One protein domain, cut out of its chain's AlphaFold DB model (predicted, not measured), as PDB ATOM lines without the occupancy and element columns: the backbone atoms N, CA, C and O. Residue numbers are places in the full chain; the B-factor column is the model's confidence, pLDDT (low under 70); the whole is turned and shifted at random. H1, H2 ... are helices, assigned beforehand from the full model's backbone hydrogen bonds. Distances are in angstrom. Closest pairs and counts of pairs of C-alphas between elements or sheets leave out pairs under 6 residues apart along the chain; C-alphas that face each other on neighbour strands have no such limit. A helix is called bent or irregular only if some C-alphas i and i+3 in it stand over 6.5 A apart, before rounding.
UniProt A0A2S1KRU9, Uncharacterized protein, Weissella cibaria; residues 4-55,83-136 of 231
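Overview. This is residues 4 to 55 and 83 to 136 of the 231 residues of an uncharacterized protein of Weissella cibaria (UniProt A0A2S1KRU9). A helical hairpin of H1 and H2 makes one end of a long, loosely joined model, and H4 reaches out beyond it toward the other end, where the short H3 lies. H5 is set off to one side of this long axis, and its residues 131 to 135 stick out together with residue 136. The printed part has 106 residues with five named helices, H1 to H5 in order along the chain, and no named strand; the class is all helix. The whole is loose, with a radius of gyration of the C-alphas of 17.4 A, and elongated, spanning 57 by 33 by 23 A.

Arrangement. H1, residues 4 to 26, and H2, residues 36 to 53, touch and form a hairpin. They run opposite ways at a shallow tilt of 30 degrees, and their closest C-alphas, those of Val 15 and Ile 45, are 6.6 A apart. H4, residues 98 to 114, is near H1, with 6 pairs of C-alphas within 10 A. H2 and H4 are only just apart, at 8.0 A. H3, residues 83 to 87, and H5, residues 124 to 135, touch no helix. In H1, H2, H3, H4 and H5 every O i to N i+4 pair is within hydrogen-bond range.

Along the chain. H1 begins at C-alpha 4 (12.135, -7.105, 31.709) and is 33.1 A long from first to last C-alpha. H2 is 25.9 A long, H3 6.7 A and H4 22.4 A. H4 is neither bent nor irregular, but only just: C-alphas 111 and 114 are 6.2 A apart. H5 is 16.9 A long and ends at C-alpha 135 (-1.014, -30.602, 42.657).

Size, cuts and confidence. The C-alphas farthest apart, those of Ser 30 and Asp 96, are 56.9 A apart. Residues 56 to 82 are not printed, and C-alphas 55 and 83 are 35.5 A apart across this cut. The links printed whole are short. Mean pLDDT of the printed part is 78.0; 19 residues are under 70, among them 127 to 136.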
ATOM      1  N   ALA A   4      11.654  -5.934  32.442       58.12
ATOM      2  CA  ALA A   4      12.135  -7.105  31.709       58.12
ATOM      3  C   ALA A   4      13.673  -7.176  31.607       58.12
ATOM      4  O   ALA A   4      14.249  -8.262  31.547       58.12
ATOM      5  N   GLN A   5      14.364  -6.031  31.581       66.38
ATOM      6  CA  GLN A   5      15.832  -6.004  31.593       66.38
ATOM      7  C   GLN A   5      16.382  -6.369  32.974       66.38
ATOM      8  O   GLN A   5      17.396  -7.061  33.058       66.38
ATOM      9  N   GLU A   6      15.695  -5.952  34.040       71.56
ATOM     10  CA  GLU A   6      16.085  -6.274  35.413       71.56
ATOM     11  C   GLU A   6      15.899  -7.767  35.711       71.56
ATOM     12  O   GLU A   6      16.822  -8.409  36.210       71.56
ATOM     13  N   VAL A   7      14.772  -8.359  35.300       69.31
ATOM     14  CA  VAL A   7      14.533  -9.804  35.460       69.31
ATOM     15  C   VAL A   7      15.583 -10.624  34.707       69.31
ATOM     16  O   VAL A   7      16.194 -11.527  35.277       69.31
ATOM     17  N   ARG A   8      15.897 -10.270  33.454       74.81
ATOM     18  CA  ARG A   8      16.959 -10.948  32.685       74.81
ATOM     19  C   ARG A   8      18.328 -10.859  33.357       74.81
ATOM     20  O   ARG A   8      19.088 -11.826  33.330       74.81
ATOM     21  N   LYS A   9      18.649  -9.713  33.963       80.19
ATOM     22  CA  LYS A   9      19.901  -9.514  34.702       80.19
ATOM     23  C   LYS A   9      19.955 -10.387  35.957       80.19
ATOM     24  O   LYS A   9      20.990 -10.997  36.220       80.19
ATOM     25  N   GLN A  10      18.848 -10.493  36.692       78.62
ATOM     26  CA  GLN A  10      18.737 -11.373  37.859       78.62
ATOM     27  C   GLN A  10      18.853 -12.852  37.477       78.62
ATOM     28  O   GLN A  10      19.610 -13.589  38.110       78.62
ATOM     29  N   ILE A  11      18.175 -13.282  36.406       79.88
ATOM     30  CA  ILE A  11      18.286 -14.650  35.880       79.88
ATOM     31  C   ILE A  11      19.741 -14.951  35.515       79.88
ATOM     32  O   ILE A  11      20.276 -15.965  35.959       79.88
ATOM     33  N   ARG A  12      20.415 -14.047  34.791       86.50
ATOM     34  CA  ARG A  12      21.838 -14.212  34.457       86.50
ATOM     35  C   ARG A  12      22.700 -14.374  35.707       86.50
ATOM     36  O   ARG A  12      23.436 -15.349  35.797       86.50
ATOM     37  N   ALA A  13      22.551 -13.495  36.698       83.06
ATOM     38  CA  ALA A  13      23.319 -13.572  37.939       83.06
ATOM     39  C   ALA A  13      23.110 -14.904  38.690       83.06
ATOM     40  O   ALA A  13      24.058 -15.477  39.232       83.06
ATOM     41  N   ASN A  14      21.880 -15.427  38.702       79.44
ATOM     42  CA  ASN A  14      21.567 -16.715  39.319       79.44
ATOM     43  C   ASN A  14      22.219 -17.884  38.570       79.44
ATOM     44  O   ASN A  14      22.788 -18.783  39.198       79.44
ATOM     45  N   VAL A  15      22.170 -17.860  37.238       83.62
ATOM     46  CA  VAL A  15      22.784 -18.876  36.378       83.62
ATOM     47  C   VAL A  15      24.315 -18.834  36.487       83.62
ATOM     48  O   VAL A  15      24.938 -19.887  36.632       83.62
ATOM     49  N   ASP A  16      24.921 -17.644  36.535       86.50
ATOM     50  CA  ASP A  16      26.361 -17.445  36.762       86.50
ATOM     51  C   ASP A  16      26.793 -18.048  38.105       86.50
ATOM     52  O   ASP A  16      27.738 -18.841  38.179       86.50
ATOM     53  N   LYS A  17      26.059 -17.722  39.177       85.00
ATOM     54  CA  LYS A  17      26.316 -18.253  40.522       85.00
ATOM     55  C   LYS A  17      26.228 -19.776  40.537       85.00
ATOM     56  O   LYS A  17      27.074 -20.434  41.145       85.00
ATOM     57  N   ARG A  18      25.224 -20.346  39.866       84.56
ATOM     58  CA  ARG A  18      25.042 -21.798  39.816       84.56
ATOM     59  C   ARG A  18      26.144 -22.485  39.015       84.56
ATOM     60  O   ARG A  18      26.668 -23.497  39.474       84.56
ATOM     61  N   ARG A  19      26.545 -21.911  37.878       86.69
ATOM     62  CA  ARG A  19      27.664 -22.410  37.067       86.69
ATOM     63  C   ARG A  19      28.976 -22.381  37.841       86.69
ATOM     64  O   ARG A  19      29.709 -23.363  37.823       86.69
ATOM     65  N   LYS A  20      29.245 -21.296  38.572       86.25
ATOM     66  CA  LYS A  20      30.418 -21.194  39.445       86.25
ATOM     67  C   LYS A  20      30.414 -22.284  40.521       86.25
ATOM     68  O   LYS A  20      31.409 -22.980  40.666       86.25
ATOM     69  N   ALA A  21      29.283 -22.489  41.198       84.44
ATOM     70  CA  ALA A  21      29.152 -23.535  42.213       84.44
ATOM     71  C   ALA A  21      29.337 -24.955  41.641       84.44
ATOM     72  O   ALA A  21      29.946 -25.801  42.292       84.44
ATOM     73  N   LEU A  22      28.832 -25.227  40.431       84.25
ATOM     74  CA  LEU A  22      29.068 -26.495  39.729       84.25
ATOM     75  C   LEU A  22      30.556 -26.683  39.419       84.25
ATOM     76  O   LEU A  22      31.116 -27.726  39.746       84.25
ATOM     77  N   ASN A  23      31.207 -25.661  38.863       86.19
ATOM     78  CA  ASN A  23      32.631 -25.715  38.546       86.19
ATOM     79  C   ASN A  23      33.489 -25.928  39.800       86.19
ATOM     80  O   ASN A  23      34.396 -26.748  39.774       86.19
ATOM     81  N   GLU A  24      33.190 -25.240  40.905       87.75
ATOM     82  CA  GLU A  24      33.901 -25.407  42.180       87.75
ATOM     83  C   GLU A  24      33.704 -26.812  42.764       87.75
ATOM     84  O   GLU A  24      34.664 -27.430  43.222       87.75
ATOM     85  N   LYS A  25      32.478 -27.346  42.706       85.44
ATOM     86  CA  LYS A  25      32.153 -28.679  43.233       85.44
ATOM     87  C   LYS A  25      32.890 -29.800  42.495       85.44
ATOM     88  O   LYS A  25      33.264 -30.787  43.123       85.44
ATOM     89  N   TYR A  26      33.087 -29.656  41.185       84.69
ATOM     90  CA  TYR A  26      33.711 -30.678  40.339       84.69
ATOM     91  C   TYR A  26      35.138 -30.316  39.886       84.69
ATOM     92  O   TYR A  26      35.707 -31.033  39.074       84.69
ATOM     93  N   ALA A  27      35.749 -29.258  40.438       83.50
ATOM     94  CA  ALA A  27      37.066 -28.759  40.017       83.50
ATOM     95  C   ALA A  27      38.191 -29.807  40.097       83.50
ATOM     96  O   ALA A  27      39.092 -29.810  39.264       83.50
ATOM     97  N   ASN A  28      38.122 -30.694  41.095       83.75
ATOM     98  CA  ASN A  28      39.122 -31.735  41.357       83.75
ATOM     99  C   ASN A  28      38.584 -33.151  41.096       83.75
ATOM    100  O   ASN A  28      39.174 -34.131  41.548       83.75
ATOM    101  N   VAL A  29      37.433 -33.263  40.430       83.38
ATOM    102  CA  VAL A  29      36.802 -34.541  40.094       83.38
ATOM    103  C   VAL A  29      37.142 -34.863  38.643       83.38
ATOM    104  O   VAL A  29      37.071 -33.986  37.784       83.38
ATOM    105  N   SER A  30      37.532 -36.108  38.362       78.94
ATOM    106  CA  SER A  30      37.785 -36.526  36.979       78.94
ATOM    107  C   SER A  30      36.509 -36.359  36.138       78.94
ATOM    108  O   SER A  30      35.432 -36.671  36.652       78.94
ATOM    109  N   PRO A  31      36.583 -35.925  34.864       75.62
ATOM    110  CA  PRO A  31      35.410 -35.792  33.996       75.62
ATOM    111  C   PRO A  31      34.531 -37.049  33.950       75.62
ATOM    112  O   PRO A  31      33.308 -36.945  33.978       75.62
ATOM    113  N   ASP A  32      35.152 -38.230  33.990       78.19
ATOM    114  CA  ASP A  32      34.468 -39.531  33.954       78.19
ATOM    115  C   ASP A  32      33.720 -39.869  35.260       78.19
ATOM    116  O   ASP A  32      32.952 -40.827  35.319       78.19
ATOM    117  N   GLN A  33      33.955 -39.100  36.326       80.50
ATOM    118  CA  GLN A  33      33.335 -39.260  37.645       80.50
ATOM    119  C   GLN A  33      32.242 -38.215  37.917       80.50
ATOM    120  O   GLN A  33      31.648 -38.206  38.999       80.50
ATOM    121  N   ILE A  34      31.975 -37.313  36.968       82.19
ATOM    122  CA  ILE A  34      30.906 -36.324  37.097       82.19
ATOM    123  C   ILE A  34      29.564 -37.018  36.845       82.19
ATOM    124  O   ILE A  34      29.353 -37.649  35.815       82.19
ATOM    125  N   ASP A  35      28.643 -36.875  37.798       83.81
ATOM    126  CA  ASP A  35      27.274 -37.381  37.684       83.81
ATOM    127  C   ASP A  35      26.591 -36.836  36.415       83.81
ATOM    128  O   ASP A  35      26.627 -35.630  36.148       83.81
ATOM    129  N   ALA A  36      25.912 -37.714  35.670       80.06
ATOM    130  CA  ALA A  36      25.130 -37.372  34.484       80.06
ATOM    131  C   ALA A  36      24.159 -36.210  34.750       80.06
ATOM    132  O   ALA A  36      24.026 -35.308  33.925       80.06
ATOM    133  N   LYS A  37      23.571 -36.149  35.951       79.31
ATOM    134  CA  LYS A  37      22.670 -35.059  36.347       79.31
ATOM    135  C   LYS A  37      23.363 -33.692  36.404       79.31
ATOM    136  O   LYS A  37      22.747 -32.668  36.108       79.31
ATOM    137  N   ALA A  38      24.639 -33.650  36.789       78.44
ATOM    138  CA  ALA A  38      25.421 -32.415  36.809       78.44
ATOM    139  C   ALA A  38      25.826 -31.975  35.393       78.44
ATOM    140  O   ALA A  38      25.868 -30.775  35.113       78.44
ATOM    141  N   ILE A  39      26.068 -32.932  34.493       80.81
ATOM    142  CA  ILE A  39      26.337 -32.677  33.071       80.81
ATOM    143  C   ILE A  39      25.084 -32.121  32.378       80.81
ATOM    144  O   ILE A  39      25.160 -31.117  31.666       80.81
ATOM    145  N   GLU A  40      23.919 -32.721  32.631       80.31
ATOM    146  CA  GLU A  40      22.628 -32.227  32.140       80.31
ATOM    147  C   GLU A  40      22.347 -30.802  32.624       80.31
ATOM    148  O   GLU A  40      21.990 -29.939  31.822       80.31
ATOM    149  N   GLU A  41      22.567 -30.523  33.913       80.75
ATOM    150  CA  GLU A  41      22.401 -29.181  34.474       80.75
ATOM    151  C   GLU A  41      23.363 -28.168  33.831       80.75
ATOM    152  O   GLU A  41      22.950 -27.062  33.477       80.75
ATOM    153  N   GLY A  42      24.632 -28.539  33.630       82.19
ATOM    154  CA  GLY A  42      25.615 -27.696  32.945       82.19
ATOM    155  C   GLY A  42      25.226 -27.385  31.496       82.19
ATOM    156  O   GLY A  42      25.361 -26.244  31.049       82.19
ATOM    157  N   THR A  43      24.678 -28.371  30.787       84.00
ATOM    158  CA  THR A  43      24.187 -28.198  29.413       84.00
ATOM    159  C   THR A  43      22.936 -27.316  29.383       84.00
ATOM    160  O   THR A  43      22.840 -26.403  28.565       84.00
ATOM    161  N   GLY A  44      22.015 -27.508  30.332       81.31
ATOM    162  CA  GLY A  44      20.834 -26.660  30.487       81.31
ATOM    163  C   GLY A  44      21.174 -25.200  30.781       81.31
ATOM    164  O   GLY A  44      20.589 -24.287  30.202       81.31
ATOM    165  N   ILE A  45      22.191 -24.964  31.611       84.06
ATOM    166  CA  ILE A  45      22.755 -23.630  31.848       84.06
ATOM    167  C   ILE A  45      23.289 -23.013  30.544       84.06
ATOM    168  O   ILE A  45      23.082 -21.822  30.308       84.06
ATOM    169  N   GLY A  46      23.943 -23.809  29.692       83.06
ATOM    170  CA  GLY A  46      24.399 -23.393  28.362       83.06
ATOM    171  C   GLY A  46      23.263 -22.844  27.497       83.06
ATOM    172  O   GLY A  46      23.353 -21.715  27.018       83.06
ATOM    173  N   PHE A  47      22.156 -23.584  27.395       84.44
ATOM    174  CA  PHE A  47      20.979 -23.147  26.638       84.44
ATOM    175  C   PHE A  47      20.362 -21.854  27.172       84.44
ATOM    176  O   PHE A  47      19.938 -20.998  26.395       84.44
ATOM    177  N   VAL A  48      20.345 -21.659  28.492       83.44
ATOM    178  CA  VAL A  48      19.846 -20.403  29.066       83.44
ATOM    179  C   VAL A  48      20.719 -19.215  28.648       83.44
ATOM    180  O   VAL A  48      20.170 -18.162  28.321       83.44
ATOM    181  N   TYR A  49      22.049 -19.362  28.578       85.44
ATOM    182  CA  TYR A  49      22.904 -18.296  28.038       85.44
ATOM    183  C   TYR A  49      22.590 -17.993  26.577       85.44
ATOM    184  O   TYR A  49      22.449 -16.822  26.238       85.44
ATOM    185  N   GLU A  50      22.407 -19.012  25.736       85.38
ATOM    186  CA  GLU A  50      22.068 -18.816  24.321       85.38
ATOM    187  C   GLU A  50      20.785 -17.992  24.148       85.38
ATOM    188  O   GLU A  50      20.745 -17.061  23.342       85.38
ATOM    189  N   ILE A  51      19.754 -18.275  24.952       84.56
ATOM    190  CA  ILE A  51      18.492 -17.526  24.923       84.56
ATOM    191  C   ILE A  51      18.687 -16.092  25.439       84.56
ATOM    192  O   ILE A  51      18.131 -15.149  24.875       84.56
ATOM    193  N   LEU A  52      19.474 -15.900  26.502       84.56
ATOM    194  CA  LEU A  52      19.720 -14.575  27.079       84.56
ATOM    195  C   LEU A  52      20.612 -13.689  26.197       84.56
ATOM    196  O   LEU A  52      20.442 -12.469  26.205       84.56
ATOM    197  N   ASP A  53      21.566 -14.281  25.478       84.50
ATOM    198  CA  ASP A  53      22.480 -13.598  24.554       84.50
ATOM    199  C   ASP A  53      21.865 -13.400  23.160       84.50
ATOM    200  O   ASP A  53      22.403 -12.644  22.344       84.50
ATOM    201  N   HIS A  54      20.713 -14.027  22.890       82.50
ATOM    202  CA  HIS A  54      19.991 -13.856  21.640       82.50
ATOM    203  C   HIS A  54      19.597 -12.387  21.432       82.50
ATOM    204  O   HIS A  54      18.706 -11.836  22.086       82.50
ATOM    205  N   LYS A  55      20.248 -11.743  20.460       74.44
ATOM    206  CA  LYS A  55      19.863 -10.414  19.991       74.44
ATOM    207  C   LYS A  55      18.669 -10.563  19.060       74.44
ATOM    208  O   LYS A  55      18.778 -11.186  18.007       74.44
ATOM    209  N   HIS A  83     -10.213 -13.904  36.319       88.25
ATOM    210  CA  HIS A  83     -10.617 -14.204  37.694       88.25
ATOM    211  C   HIS A  83      -9.438 -14.205  38.666       88.25
ATOM    212  O   HIS A  83      -9.571 -13.679  39.772       88.25
ATOM    213  N   TRP A  84      -8.299 -14.771  38.266       87.75
ATOM    214  CA  TRP A  84      -7.085 -14.754  39.077       87.75
ATOM    215  C   TRP A  84      -6.558 -13.323  39.259       87.75
ATOM    216  O   TRP A  84      -6.375 -12.888  40.391       87.75
ATOM    217  N   VAL A  85      -6.435 -12.540  38.180       84.94
ATOM    218  CA  VAL A  85      -5.958 -11.142  38.233       84.94
ATOM    219  C   VAL A  85      -6.815 -10.284  39.166       84.94
ATOM    220  O   VAL A  85      -6.281  -9.534  39.978       84.94
ATOM    221  N   LYS A  86      -8.145 -10.440  39.132       84.50
ATOM    222  CA  LYS A  86      -9.058  -9.720  40.041       84.50
ATOM    223  C   LYS A  86      -8.816 -10.026  41.523       84.50
ATOM    224  O   LYS A  86      -9.145  -9.197  42.366       84.50
ATOM    225  N   ARG A  87      -8.277 -11.205  41.850       83.62
ATOM    226  CA  ARG A  87      -7.919 -11.605  43.223       83.62
ATOM    227  C   ARG A  87      -6.495 -11.210  43.613       83.62
ATOM    228  O   ARG A  87      -6.205 -11.190  44.803       83.62
ATOM    229  N   HIS A  88      -5.655 -10.886  42.634       79.12
ATOM    230  CA  HIS A  88      -4.233 -10.597  42.802       79.12
ATOM    231  C   HIS A  88      -3.882  -9.205  42.247       79.12
ATOM    232  O   HIS A  88      -3.157  -9.095  41.251       79.12
ATOM    233  N   PRO A  89      -4.402  -8.117  42.854       78.94
ATOM    234  CA  PRO A  89      -4.155  -6.754  42.382       78.94
ATOM    235  C   PRO A  89      -2.669  -6.365  42.424       78.94
ATOM    236  O   PRO A  89      -2.249  -5.477  41.685       78.94
ATOM    237  N   GLU A  90      -1.851  -7.048  43.231       75.56
ATOM    238  CA  GLU A  90      -0.395  -6.902  43.273       75.56
ATOM    239  C   GLU A  90       0.290  -7.221  41.939       75.56
ATOM    240  O   GLU A  90       1.391  -6.731  41.689       75.56
ATOM    241  N   ALA A  91      -0.361  -7.993  41.059       72.94
ATOM    242  CA  ALA A  91       0.131  -8.236  39.709       72.94
ATOM    243  C   ALA A  91       0.115  -6.960  38.845       72.94
ATOM    244  O   ALA A  91       0.830  -6.895  37.846       72.94
ATOM    245  N   GLY A  92      -0.680  -5.947  39.220       77.75
ATOM    246  CA  GLY A  92      -0.747  -4.656  38.528       77.75
ATOM    247  C   GLY A  92      -1.288  -4.740  37.099       77.75
ATOM    248  O   GLY A  92      -0.937  -3.906  36.269       77.75
ATOM    249  N   LEU A  93      -2.096  -5.761  36.800       83.12
ATOM    250  CA  LEU A  93      -2.673  -6.010  35.479       83.12
ATOM    251  C   LEU A  93      -4.142  -5.600  35.449       83.12
ATOM    252  O   LEU A  93      -4.876  -5.833  36.411       83.12
ATOM    253  N   ASP A  94      -4.588  -5.077  34.312       83.69
ATOM    254  CA  ASP A  94      -6.009  -4.900  34.044       83.69
ATOM    255  C   ASP A  94      -6.619  -6.214  33.517       83.69
ATOM    256  O   ASP A  94      -6.222  -6.737  32.472       83.69
ATOM    257  N   ALA A  95      -7.601  -6.750  34.248       83.81
ATOM    258  CA  ALA A  95      -8.301  -7.990  33.906       83.81
ATOM    259  C   ALA A  95      -9.149  -7.880  32.623       83.81
ATOM    260  O   ALA A  95      -9.518  -8.903  32.038       83.81
ATOM    261  N   ASP A  96      -9.455  -6.662  32.173       83.44
ATOM    262  CA  ASP A  96     -10.176  -6.422  30.924       83.44
ATOM    263  C   ASP A  96      -9.222  -6.177  29.742       83.44
ATOM    264  O   ASP A  96      -9.611  -6.312  28.577       83.44
ATOM    265  N   ASN A  97      -7.933  -5.943  30.013       83.94
ATOM    266  CA  ASN A  97      -6.911  -5.770  28.991       83.94
ATOM    267  C   ASN A  97      -6.293  -7.110  28.573       83.94
ATOM    268  O   ASN A  97      -5.276  -7.574  29.098       83.94
ATOM    269  N   ASN A  98      -6.877  -7.711  27.536       80.81
ATOM    270  CA  ASN A  98      -6.382  -8.966  26.976       80.81
ATOM    271  C   ASN A  98      -4.886  -8.890  26.617       80.81
ATOM    272  O   ASN A  98      -4.118  -9.772  26.986       80.81
ATOM    273  N   ALA A  99      -4.432  -7.836  25.936       79.56
ATOM    274  CA  ALA A  99      -3.042  -7.761  25.485       79.56
ATOM    275  C   ALA A  99      -2.037  -7.768  26.650       79.56
ATOM    276  O   ALA A  99      -0.969  -8.372  26.532       79.56
ATOM    277  N   GLU A 100      -2.372  -7.123  27.767       79.50
ATOM    278  CA  GLU A 100      -1.554  -7.142  28.983       79.50
ATOM    279  C   GLU A 100      -1.536  -8.517  29.640       79.50
ATOM    280  O   GLU A 100      -0.453  -9.034  29.911       79.50
ATOM    281  N   MET A 101      -2.697  -9.155  29.794       81.12
ATOM    282  CA  MET A 101      -2.797 -10.515  30.326       81.12
ATOM    283  C   MET A 101      -1.974 -11.525  29.508       81.12
ATOM    284  O   MET A 101      -1.218 -12.320  30.067       81.12
ATOM    285  N   TYR A 102      -2.049 -11.460  28.176       81.25
ATOM    286  CA  TYR A 102      -1.259 -12.333  27.303       81.25
ATOM    287  C   TYR A 102       0.243 -12.081  27.427       81.25
ATOM    288  O   TYR A 102       1.025 -13.032  27.479       81.25
ATOM    289  N   ARG A 103       0.668 -10.813  27.491       80.00
ATOM    290  CA  ARG A 103       2.082 -10.466  27.704       80.00
ATOM    291  C   ARG A 103       2.574 -10.957  29.057       80.00
ATOM    292  O   ARG A 103       3.677 -11.487  29.127       80.00
ATOM    293  N   PHE A 104       1.760 -10.812  30.097       83.38
ATOM    294  CA  PHE A 104       2.077 -11.297  31.430       83.38
ATOM    295  C   PHE A 104       2.299 -12.809  31.437       83.38
ATOM    296  O   PHE A 104       3.371 -13.252  31.835       83.38
ATOM    297  N   VAL A 105       1.346 -13.596  30.922       82.50
ATOM    298  CA  VAL A 105       1.471 -15.063  30.887       82.50
ATOM    299  C   VAL A 105       2.675 -15.504  30.062       82.50
ATOM    300  O   VAL A 105       3.417 -16.387  30.487       82.50
ATOM    301  N   MET A 106       2.908 -14.876  28.905       81.19
ATOM    302  CA  MET A 106       4.075 -15.182  28.075       81.19
ATOM    303  C   MET A 106       5.388 -14.891  28.804       81.19
ATOM    304  O   MET A 106       6.276 -15.742  28.813       81.19
ATOM    305  N   ASN A 107       5.510 -13.724  29.441       79.00
ATOM    306  CA  ASN A 107       6.707 -13.373  30.201       79.00
ATOM    307  C   ASN A 107       6.902 -14.327  31.380       79.00
ATOM    308  O   ASN A 107       7.983 -14.885  31.530       79.00
ATOM    309  N   PHE A 108       5.844 -14.590  32.149       80.44
ATOM    310  CA  PHE A 108       5.884 -15.503  33.284       80.44
ATOM    311  C   PHE A 108       6.329 -16.909  32.865       80.44
ATOM    312  O   PHE A 108       7.200 -17.498  33.505       80.44
ATOM    313  N   PHE A 109       5.783 -17.440  31.768       79.00
ATOM    314  CA  PHE A 109       6.168 -18.748  31.248       79.00
ATOM    315  C   PHE A 109       7.628 -18.771  30.783       79.00
ATOM    316  O   PHE A 109       8.373 -19.692  31.121       79.00
ATOM    317  N   ILE A 110       8.072 -17.752  30.045       78.19
ATOM    318  CA  ILE A 110       9.465 -17.668  29.590       78.19
ATOM    319  C   ILE A 110      10.416 -17.595  30.789       78.19
ATOM    320  O   ILE A 110      11.397 -18.331  30.837       78.19
ATOM    321  N   GLU A 111      10.122 -16.751  31.770       74.94
ATOM    322  CA  GLU A 111      10.988 -16.514  32.926       74.94
ATOM    323  C   GLU A 111      11.071 -17.723  33.863       74.94
ATOM    324  O   GLU A 111      12.161 -18.078  34.308       74.94
ATOM    325  N   ASN A 112       9.945 -18.389  34.132       73.38
ATOM    326  CA  ASN A 112       9.879 -19.449  35.141       73.38
ATOM    327  C   ASN A 112      10.051 -20.857  34.563       73.38
ATOM    328  O   ASN A 112      10.537 -21.759  35.253       73.38
ATOM    329  N   VAL A 113       9.657 -21.060  33.303       74.88
ATOM    330  CA  VAL A 113       9.703 -22.373  32.653       74.88
ATOM    331  C   VAL A 113      10.870 -22.452  31.683       74.88
ATOM    332  O   VAL A 113      11.729 -23.309  31.868       74.88
ATOM    333  N   VAL A 114      10.937 -21.561  30.688       75.50
ATOM    334  CA  VAL A 114      11.923 -21.656  29.592       75.50
ATOM    335  C   VAL A 114      13.339 -21.316  30.057       75.50
ATOM    336  O   VAL A 114      14.285 -22.028  29.732       75.50
ATOM    337  N   LEU A 115      13.499 -20.248  30.840       74.44
ATOM    338  CA  LEU A 115      14.801 -19.780  31.327       74.44
ATOM    339  C   LEU A 115      15.284 -20.516  32.584       74.44
ATOM    340  O   LEU A 115      16.315 -20.155  33.150       74.44
ATOM    341  N   ASN A 116      14.572 -21.553  33.024       75.50
ATOM    342  CA  ASN A 116      14.983 -22.385  34.144       75.50
ATOM    343  C   ASN A 116      15.857 -23.553  33.644       75.50
ATOM    344  O   ASN A 116      15.330 -24.453  32.987       75.50
ATOM    345  N   PRO A 117      17.157 -23.619  34.003       69.75
ATOM    346  CA  PRO A 117      18.065 -24.675  33.540       69.75
ATOM    347  C   PRO A 117      17.623 -26.100  33.891       69.75
ATOM    348  O   PRO A 117      18.051 -27.062  33.265       69.75
ATOM    349  N   LYS A 118      16.763 -26.266  34.905       73.31
ATOM    350  CA  LYS A 118      16.222 -27.581  35.288       73.31
ATOM    351  C   LYS A 118      15.126 -28.078  34.344       73.31
ATOM    352  O   LYS A 118      14.756 -29.249  34.418       73.31
ATOM    353  N   ASN A 119      14.589 -27.190  33.510       70.81
ATOM    354  CA  ASN A 119      13.484 -27.462  32.598       70.81
ATOM    355  C   ASN A 119      13.934 -27.540  31.134       70.81
ATOM    356  O   ASN A 119      13.194 -28.065  30.313       70.81
ATOM    357  N   THR A 120      15.142 -27.081  30.800       67.44
ATOM    358  CA  THR A 120      15.636 -27.001  29.413       67.44
ATOM    359  C   THR A 120      15.766 -28.352  28.713       67.44
ATOM    360  O   THR A 120      15.674 -28.409  27.495       67.44
ATOM    361  N   MET A 121      15.973 -29.434  29.471       65.44
ATOM    362  CA  MET A 121      16.064 -30.808  28.946       65.44
ATOM    363  C   MET A 121      14.774 -31.612  29.130       65.44
ATOM    364  O   MET A 121      14.708 -32.784  28.773       65.44
ATOM    365  N   VAL A 122      13.753 -31.007  29.735       68.12
ATOM    366  CA  VAL A 122      12.525 -31.699  30.118       68.12
ATOM    367  C   VAL A 122      11.568 -31.665  28.935       68.12
ATOM    368  O   VAL A 122      11.251 -30.596  28.415       68.12
ATOM    369  N   ASN A 123      11.097 -32.833  28.499       72.56
ATOM    370  CA  ASN A 123      10.089 -32.891  27.447       72.56
ATOM    371  C   ASN A 123       8.711 -32.444  27.984       72.56
ATOM    372  O   ASN A 123       8.480 -32.359  29.192       72.56
ATOM    373  N   TYR A 124       7.766 -32.159  27.084       66.56
ATOM    374  CA  TYR A 124       6.430 -31.692  27.473       66.56
ATOM    375  C   TYR A 124       5.682 -32.677  28.395       66.56
ATOM    376  O   TYR A 124       4.997 -32.250  29.325       66.56
ATOM    377  N   GLY A 125       5.836 -33.989  28.185       67.94
ATOM    378  CA  GLY A 125       5.212 -35.019  29.022       67.94
ATOM    379  C   GLY A 125       5.762 -35.033  30.449       67.94
ATOM    380  O   GLY A 125       4.998 -35.110  31.412       67.94
ATOM    381  N   ASP A 126       7.071 -34.857  30.599       71.56
ATOM    382  CA  ASP A 126       7.747 -34.778  31.891       71.56
ATOM    383  C   ASP A 126       7.411 -33.477  32.628       71.56
ATOM    384  O   ASP A 126       7.241 -33.484  33.846       71.56
ATOM    385  N   LEU A 127       7.271 -32.360  31.905       66.69
ATOM    386  CA  LEU A 127       6.784 -31.087  32.450       66.69
ATOM    387  C   LEU A 127       5.361 -31.236  32.989       66.69
ATOM    388  O   LEU A 127       5.096 -30.859  34.127       66.69
ATOM    389  N   THR A 128       4.474 -31.847  32.203       68.69
ATOM    390  CA  THR A 128       3.079 -32.087  32.599       68.69
ATOM    391  C   THR A 128       3.008 -33.023  33.806       68.69
ATOM    392  O   THR A 128       2.271 -32.763  34.751       68.69
ATOM    393  N   SER A 129       3.845 -34.062  33.833       69.25
ATOM    394  CA  SER A 129       3.940 -34.993  34.963       69.25
ATOM    395  C   SER A 129       4.505 -34.331  36.221       69.25
ATOM    396  O   SER A 129       4.066 -34.632  37.327       69.25
ATOM    397  N   LYS A 130       5.476 -33.419  36.086       67.62
ATOM    398  CA  LYS A 130       5.980 -32.614  37.210       67.62
ATOM    399  C   LYS A 130       4.922 -31.645  37.729       67.62
ATOM    400  O   LYS A 130       4.837 -31.480  38.935       67.62
ATOM    401  N   MET A 131       4.132 -31.034  36.848       63.69
ATOM    402  CA  MET A 131       3.020 -30.165  37.240       63.69
ATOM    403  C   MET A 131       1.917 -30.947  37.955       63.69
ATOM    404  O   MET A 131       1.470 -30.508  39.002       63.69
ATOM    405  N   ALA A 132       1.568 -32.144  37.479       61.41
ATOM    406  CA  ALA A 132       0.626 -33.022  38.175       61.41
ATOM    407  C   ALA A 132       1.108 -33.385  39.594       61.41
ATOM    408  O   ALA A 132       0.323 -33.398  40.529       61.41
ATOM    409  N   LYS A 133       2.418 -33.592  39.774       62.00
ATOM    410  CA  LYS A 133       3.030 -33.824  41.094       62.00
ATOM    411  C   LYS A 133       3.107 -32.578  41.986       62.00
ATOM    412  O   LYS A 133       3.433 -32.718  43.156       62.00
ATOM    413  N   LEU A 134       2.900 -31.373  41.445       56.78
ATOM    414  CA  LEU A 134       2.789 -30.141  42.239       56.78
ATOM    415  C   LEU A 134       1.365 -29.939  42.778       56.78
ATOM    416  O   LEU A 134       1.210 -29.242  43.777       56.78
ATOM    417  N   ASP A 135       0.356 -30.535  42.130       54.50
ATOM    418  CA  ASP A 135      -1.014 -30.602  42.657       54.50
ATOM    419  C   ASP A 135      -1.133 -31.625  43.802       54.50
ATOM    420  O   ASP A 135      -2.036 -31.524  44.636       54.50
ATOM    421  N   ASP A 136      -0.199 -32.576  43.886       51.81
ATOM    422  CA  ASP A 136      -0.037 -33.423  45.063       51.81
ATOM    423  C   ASP A 136       0.537 -32.585  46.217       51.81
ATOM    424  O   ASP A 136       1.579 -31.939  46.091       51.81
TER     425      ASP A 136